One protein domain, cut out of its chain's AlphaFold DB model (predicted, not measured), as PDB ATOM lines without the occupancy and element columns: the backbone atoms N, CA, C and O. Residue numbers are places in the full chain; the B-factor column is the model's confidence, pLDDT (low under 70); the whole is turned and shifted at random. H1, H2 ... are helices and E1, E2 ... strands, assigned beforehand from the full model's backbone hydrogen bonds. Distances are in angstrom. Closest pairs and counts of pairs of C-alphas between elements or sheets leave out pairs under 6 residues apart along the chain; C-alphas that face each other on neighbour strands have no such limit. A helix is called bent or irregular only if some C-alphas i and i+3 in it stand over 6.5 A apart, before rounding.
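What this domain is: This is residues 11 to 64 of the 115 residues of the protein "DUF1273 family protein" of Pseudoflavonifractor sp. 60 (UniProt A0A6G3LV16). What is the main picture? A short ribbon of two parallel strands, E1 and E2, stands between two helices, H3 on one side and H2 on the other, with the short H1 near one end of the strands. H1 and H2 lie on the path from E1 back to E2. What is it made of? The printed part has 54 residues, with three named helices and two named strands in the order E1 H1 H2 E2 H3, class mixed, helices and strands. It is compact, with a radius of gyration of the C-alphas of 11.4 A and spans of 31 by 26 by 15 A.

How they stand to each other: How do the strands pair? E1, residues 11 to 14, and E2, residues 40 to 43, are parallel neighbours at 16 degrees; N 12 and O 40 are 2.9 A apart, N 14 and O 42 2.8 A, within hydrogen-bond range. With H1, residues 17 to 20, and H2, residues 25 to 36, they form a strand-helix-strand unit, two parallel neighbour strands with helices between, whose crossover is right-handed. Where are the helices? The closest C-alphas of E1 and H3, residues 52 to 62, are those of Leu 14 and Arg 56, 6.2 A; those of E1 and H2 are Cys 12 and Leu 35, 7.1 A. H1 and H2 are close but not clearly touching, their closest C-alphas being Ala 20 and Gln 28, 6.0 A; H3 is apart from both. What of their backbones? In H2 and H3 every O i to N i+4 pair is within hydrogen-bond range; H1 is too short for such a pair, and its one O i to N i+3 pair is not within range.

Where its parts are: Where does E1 begin? C-alpha 11 is at (361.806, 201.965, 244.648). How long are the elements? E1 measures 9.7 A, E2 10.2 A, H2 16.4 A and H3 15.1 A; H1 is irregular, with C-alphas 17 and 20 7.7 A apart. Where does H3 end? C-alpha 62 is at (372.816, 202.401, 253.419).

The domain as a whole: How far does it reach? The two C-alphas farthest apart, Val 25 and Glu 62, are 32.1 A apart. Are there cuts, long links or weak places? The printed part has no cut and no long link; no printed residue is under 70, and the mean pLDDT of the printed part is 96.9.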
ATOM      1  N   HIS A  11     362.086 202.272 243.249       97.12
ATOM      2  CA  HIS A  11     361.806 201.965 244.648       97.12
ATOM      3  C   HIS A  11     361.677 203.273 245.437       97.12
ATOM      4  O   HIS A  11     362.627 204.056 245.506       97.12
ATOM      5  N   CYS A  12     360.515 203.528 246.040       97.88
ATOM      6  CA  CYS A  12     360.282 204.735 246.835       97.88
ATOM      7  C   CYS A  12     360.429 204.433 248.328       97.88
ATOM      8  O   CYS A  12     359.648 203.674 248.902       97.88
ATOM      9  N   ILE A  13     361.414 205.071 248.966       98.06
ATOM     10  CA  ILE A  13     361.623 205.001 250.416       98.06
ATOM     11  C   ILE A  13     361.067 206.271 251.054       98.06
ATOM     12  O   ILE A  13     361.514 207.385 250.760       98.06
ATOM     13  N   LEU A  14     360.093 206.090 251.936       97.94
ATOM     14  CA  LEU A  14     359.239 207.125 252.493       97.94
ATOM     15  C   LEU A  14     359.403 207.196 254.027       97.94
ATOM     16  O   LEU A  14     359.590 206.174 254.686       97.94
ATOM     17  N   PRO A  15     359.354 208.400 254.616       97.62
ATOM     18  CA  PRO A  15     359.482 208.643 256.047       97.62
ATOM     19  C   PRO A  15     358.261 208.148 256.837       97.62
ATOM     20  O   PRO A  15     358.423 207.492 257.858       97.62
ATOM     21  N   CYS A  16     357.052 208.478 256.379       97.44
ATOM     22  CA  CYS A  16     355.768 208.168 257.018       97.44
ATOM     23  C   CYS A  16     354.621 208.317 256.005       97.44
ATOM     24  O   CYS A  16     354.841 208.821 254.899       97.44
ATOM     25  N   LYS A  17     353.411 207.865 256.356       96.25
ATOM     26  CA  LYS A  17     352.245 207.929 255.458       96.25
ATOM     27  C   LYS A  17     351.734 209.356 255.265       96.25
ATOM     28  O   LYS A  17     351.310 209.700 254.170       96.25
ATOM     29  N   GLU A  18     351.869 210.179 256.296       96.00
ATOM     30  CA  GLU A  18     351.350 211.545 256.395       96.00
ATOM     31  C   GLU A  18     352.268 212.591 255.733       96.00
ATOM     32  O   GLU A  18     352.040 213.797 255.845       96.00
ATOM     33  N   GLN A  19     353.355 212.168 255.063       95.56
ATOM     34  CA  GLN A  19     354.378 213.078 254.524       95.56
ATOM     35  C   GLN A  19     353.782 214.176 253.625       95.56
ATOM     36  O   GLN A  19     354.279 215.306 253.624       95.56
ATOM     37  N   ALA A  20     352.757 213.827 252.844       96.62
ATOM     38  CA  ALA A  20     352.184 214.689 251.818       96.62
ATOM     39  C   ALA A  20     350.962 215.497 252.286       96.62
ATOM     40  O   ALA A  20     350.522 216.385 251.559       96.62
ATOM     41  N   ASP A  21     350.443 215.254 253.494       95.88
ATOM     42  CA  ASP A  21     349.134 215.758 253.944       95.88
ATOM     43  C   ASP A  21     349.030 217.287 253.924       95.88
ATOM     44  O   ASP A  21     347.960 217.856 253.719       95.88
ATOM     45  N   LYS A  22     350.163 217.968 254.131       96.25
ATOM     46  CA  LYS A  22     350.245 219.435 254.174       96.25
ATOM     47  C   LYS A  22     350.625 220.072 252.837       96.25
ATOM     48  O   LYS A  22     350.836 221.281 252.783       96.25
ATOM     49  N   TRP A  23     350.792 219.289 251.774       97.69
ATOM     50  CA  TRP A  23     351.151 219.820 250.459       97.69
ATOM     51  C   TRP A  23     349.924 220.358 249.725       97.69
ATOM     52  O   TRP A  23     348.792 219.985 250.027       97.69
ATOM     53  N   ALA A  24     350.149 221.204 248.718       98.19
ATOM     54  CA  ALA A  24     349.091 221.604 247.796       98.19
ATOM     55  C   ALA A  24     348.509 220.376 247.073       98.19
ATOM     56  O   ALA A  24     349.239 219.434 246.759       98.19
ATOM     57  N   VAL A  25     347.212 220.409 246.757       97.81
ATOM     58  CA  VAL A  25     346.485 219.287 246.127       97.81
ATOM     59  C   VAL A  25     347.171 218.799 244.847       97.81
ATOM     60  O   VAL A  25     347.314 217.597 244.642       97.81
ATOM     61  N   SER A  26     347.671 219.714 244.014       97.69
ATOM     62  CA  SER A  26     348.407 219.364 242.792       97.69
ATOM     63  C   SER A  26     349.699 218.588 243.078       97.69
ATOM     64  O   SER A  26     350.022 217.639 242.365       97.69
ATOM     65  N   SER A  27     350.422 218.936 244.144       98.12
ATOM     66  CA  SER A  27     351.623 218.216 244.577       98.12
ATOM     67  C   SER A  27     351.295 216.850 245.178       98.12
ATOM     68  O   SER A  27     352.040 215.901 244.946       98.12
ATOM     69  N   GLN A  28     350.180 216.728 245.907       98.12
ATOM     70  CA  GLN A  28     349.697 215.433 246.399       98.12
ATOM     71  C   GLN A  28     349.325 214.502 245.237       98.12
ATOM     72  O   GLN A  28     349.754 213.351 245.220       98.12
ATOM     73  N   ALA A  29     348.606 215.009 244.230       97.75
ATOM     74  CA  ALA A  29     348.235 214.241 243.043       97.75
ATOM     75  C   ALA A  29     349.467 213.751 242.266       97.75
ATOM     76  O   ALA A  29     349.558 212.569 241.930       97.75
ATOM     77  N   LEU A  30     350.455 214.628 242.042       97.94
ATOM     78  CA  LEU A  30     351.718 214.243 241.408       97.94
ATOM     79  C   LEU A  30     352.448 213.167 242.220       97.94
ATOM     80  O   LEU A  30     352.881 212.162 241.663       97.94
ATOM     81  N   TYR A  31     352.561 213.351 243.535       97.62
ATOM     82  CA  TYR A  31     353.194 212.378 244.421       97.62
ATOM     83  C   TYR A  31     352.528 211.002 244.343       97.62
ATOM     84  O   TYR A  31     353.219 210.011 244.123       97.62
ATOM     85  N   LEU A  32     351.196 210.941 244.437       97.38
ATOM     86  CA  LEU A  32     350.443 209.692 244.317       97.38
ATOM     87  C   LEU A  32     350.643 209.038 242.944       97.38
ATOM     88  O   LEU A  32     350.852 207.831 242.887       97.38
ATOM     89  N   SER A  33     350.679 209.822 241.861       97.38
ATOM     90  CA  SER A  33     350.946 209.289 240.516       97.38
ATOM     91  C   SER A  33     352.340 208.664 240.378       97.38
ATOM     92  O   SER A  33     352.512 207.709 239.625       97.38
ATOM     93  N   ILE A  34     353.340 209.173 241.111       96.69
ATOM     94  CA  ILE A  34     354.689 208.592 241.146       96.69
ATOM     95  C   ILE A  34     354.680 207.289 241.947       96.69
ATOM     96  O   ILE A  34     355.306 206.319 241.525       96.69
ATOM     97  N   LEU A  35     353.983 207.262 243.089       96.75
ATOM     98  CA  LEU A  35     353.903 206.066 243.931       96.75
ATOM     99  C   LEU A  35     353.168 204.915 243.241       96.75
ATOM    100  O   LEU A  35     353.613 203.778 243.351       96.75
ATOM    101  N   ASP A  36     352.086 205.210 242.520       96.50
ATOM    102  CA  ASP A  36     351.322 204.230 241.735       96.50
ATOM    103  C   ASP A  36     352.186 203.561 240.654       96.50
ATOM    104  O   ASP A  36     352.070 202.373 240.370       96.50
ATOM    105  N   GLN A  37     353.142 204.318 240.114       94.56
ATOM    106  CA  GLN A  37     354.100 203.837 239.129       94.56
ATOM    107  C   GLN A  37     355.362 203.222 239.743       94.56
ATOM    108  O   GLN A  37     356.274 202.905 238.982       94.56
ATOM    109  N   ALA A  38     355.502 203.090 241.066       96.12
ATOM    110  CA  ALA A  38     356.695 202.518 241.699       96.12
ATOM    111  C   ALA A  38     356.617 200.982 241.783       96.12
ATOM    112  O   ALA A  38     355.556 200.413 242.000       96.12
ATOM    113  N   ASP A  39     357.756 200.288 241.670       96.12
ATOM    114  CA  ASP A  39     357.815 198.825 241.842       96.12
ATOM    115  C   ASP A  39     357.740 198.407 243.312       96.12
ATOM    116  O   ASP A  39     357.366 197.280 243.627       96.12
ATOM    117  N   SER A  40     358.145 199.288 244.230       96.69
ATOM    118  CA  SER A  40     357.991 199.044 245.661       96.69
ATOM    119  C   SER A  40     357.915 200.332 246.460       96.69
ATOM    120  O   SER A  40     358.636 201.294 246.171       96.69
ATOM    121  N   LEU A  41     357.172 200.276 247.561       97.69
ATOM    122  CA  LEU A  41     357.086 201.330 248.562       97.69
ATOM    123  C   LEU A  41     357.591 200.800 249.905       97.69
ATOM    124  O   LEU A  41     357.139 199.756 250.372       97.69
ATOM    125  N   VAL A  42     358.499 201.533 250.547       97.69
ATOM    126  CA  VAL A  42     358.975 201.231 251.902       97.69
ATOM    127  C   VAL A  42     358.735 202.446 252.776       97.69
ATOM    128  O   VAL A  42     359.207 203.533 252.464       97.69
ATOM    129  N   TYR A  43     358.039 202.256 253.892       97.88
ATOM    130  CA  TYR A  43     357.878 203.281 254.916       97.88
ATOM    131  C   TYR A  43     358.779 202.945 256.102       97.88
ATOM    132  O   TYR A  43     358.619 201.880 256.696       97.88
ATOM    133  N   VAL A  44     359.709 203.835 256.461       97.44
ATOM    134  CA  VAL A  44     360.564 203.628 257.650       97.44
ATOM    135  C   VAL A  44     359.783 203.789 258.955       97.44
ATOM    136  O   VAL A  44     360.174 203.240 259.978       97.44
ATOM    137  N   SER A  45     358.647 204.490 258.908       97.00
ATOM    138  CA  SER A  45     357.694 204.585 260.007       97.00
ATOM    139  C   SER A  45     356.256 204.616 259.497       97.00
ATOM    140  O   SER A  45     355.983 205.072 258.388       97.00
ATOM    141  N   ARG A  46     355.306 204.122 260.301       94.69
ATOM    142  CA  ARG A  46     353.875 204.166 259.950       94.69
ATOM    143  C   ARG A  46     353.253 205.540 260.170       94.69
ATOM    144  O   ARG A  46     352.326 205.866 259.440       94.69
ATOM    145  N   VAL A  47     353.760 206.282 261.153       95.81
ATOM    146  CA  VAL A  47     353.258 207.592 261.582       95.81
ATOM    147  C   VAL A  47     354.404 208.591 261.644       95.81
ATOM    148  O   VAL A  47     355.557 208.216 261.871       95.81
ATOM    149  N   TYR A  48     354.106 209.873 261.470       96.50
ATOM    150  CA  TYR A  48     355.118 210.915 261.612       96.50
ATOM    151  C   TYR A  48     355.755 210.926 263.013       96.50
ATOM    152  O   TYR A  48     355.075 210.939 264.039       96.50
ATOM    153  N   HIS A  49     357.083 211.030 263.052       96.19
ATOM    154  CA  HIS A  49     357.832 211.430 264.240       96.19
ATOM    155  C   HIS A  49     359.056 212.248 263.835       96.19
ATOM    156  O   HIS A  49     359.516 212.204 262.698       96.19
ATOM    157  N   LYS A  50     359.625 212.982 264.794       93.88
ATOM    158  CA  LYS A  50     360.709 213.951 264.561       93.88
ATOM    159  C   LYS A  50     361.890 213.406 263.734       93.88
ATOM    160  O   LYS A  50     362.520 214.174 263.011       93.88
ATOM    161  N   ASN A  51     362.189 212.110 263.830       95.81
ATOM    162  CA  ASN A  51     363.378 211.507 263.223       95.81
ATOM    163  C   ASN A  51     363.114 210.719 261.928       95.81
ATOM    164  O   ASN A  51     364.080 210.393 261.239       95.81
ATOM    165  N   CYS A  52     361.856 210.483 261.531       96.81
ATOM    166  CA  CYS A  52     361.539 209.612 260.387       96.81
ATOM    167  C   CYS A  52     362.159 210.103 259.065       96.81
ATOM    168  O   CYS A  52     362.550 209.316 258.208       96.81
ATOM    169  N   MET A  53     362.313 211.422 258.902       94.88
ATOM    170  CA  MET A  53     362.965 212.017 257.728       94.88
ATOM    171  C   MET A  53     364.455 211.664 257.648       94.88
ATOM    172  O   MET A  53     364.970 211.395 256.563       94.88
ATOM    173  N   LEU A  54     365.144 211.678 258.793       95.88
ATOM    174  CA  LEU A  54     366.562 211.346 258.885       95.88
ATOM    175  C   LEU A  54     366.776 209.842 258.703       95.88
ATOM    176  O   LEU A  54     367.671 209.444 257.965       95.88
ATOM    177  N   GLU A  55     365.940 209.021 259.335       97.12
ATOM    178  CA  GLU A  55     365.955 207.562 259.187       97.12
ATOM    179  C   GLU A  55     365.743 207.152 257.729       97.12
ATOM    180  O   GLU A  55     366.520 206.361 257.198       97.12
ATOM    181  N   ARG A  56     364.789 207.787 257.035       97.69
ATOM    182  CA  ARG A  56     364.585 207.609 255.592       97.69
ATOM    183  C   ARG A  56     365.849 207.928 254.796       97.69
ATOM    184  O   ARG A  56     366.229 207.156 253.921       97.69
ATOM    185  N   ASN A  57     366.515 209.047 255.082       97.00
ATOM    186  CA  ASN A  57     367.744 209.420 254.376       97.00
ATOM    187  C   ASN A  57     368.897 208.445 254.660       97.00
ATOM    188  O   ASN A  57     369.680 208.152 253.758       97.00
ATOM    189  N   ARG A  58     369.002 207.919 255.888       97.00
ATOM    190  CA  ARG A  58     369.996 206.895 256.234       97.00
ATOM    191  C   ARG A  58     369.732 205.595 255.489       97.00
ATOM    192  O   ARG A  58     370.655 205.092 254.861       97.00
ATOM    193  N   PHE A  59     368.481 205.137 255.463       97.81
ATOM    194  CA  PHE A  59     368.078 203.957 254.702       97.81
ATOM    195  C   PHE A  59     368.483 204.083 253.228       97.81
ATOM    196  O   PHE A  59     369.099 203.169 252.685       97.81
ATOM    197  N   LEU A  60     368.200 205.232 252.599       97.44
ATOM    198  CA  LEU A  60     368.588 205.496 251.208       97.44
ATOM    199  C   LEU A  60     370.100 205.338 250.991       97.44
ATOM    200  O   LEU A  60     370.517 204.685 250.043       97.44
ATOM    201  N   VAL A  61     370.926 205.908 251.870       97.56
ATOM    202  CA  VAL A  61     372.392 205.847 251.752       97.56
ATOM    203  C   VAL A  61     372.942 204.449 252.051       97.56
ATOM    204  O   VAL A  61     373.885 203.997 251.400       97.56
ATOM    205  N   GLU A  62     372.384 203.748 253.032       97.06
ATOM    206  CA  GLU A  62     372.816 202.401 253.419       97.06
ATOM    207  C   GLU A  62     372.530 201.370 252.312       97.06
ATOM    208  O   GLU A  62     373.320 200.443 252.146       97.06
ATOM    209  N   HIS A  63     371.498 201.586 251.488       96.62
ATOM    210  CA  HIS A  63     371.084 200.665 250.418       96.62
ATOM    211  C   HIS A  63     371.470 201.117 248.998       96.62
ATOM    212  O   HIS A  63     371.100 200.459 248.027       96.62
ATOM    213  N   ALA A  64     372.207 202.221 248.849       95.12
ATOM    214  CA  ALA A  64     372.648 202.725 247.549       95.12
ATOM    215  C   ALA A  64     374.145 202.482 247.309       95.12
ATOM    216  O   ALA A  64     374.961 202.596 248.222       95.12
TER     217      ALA A  64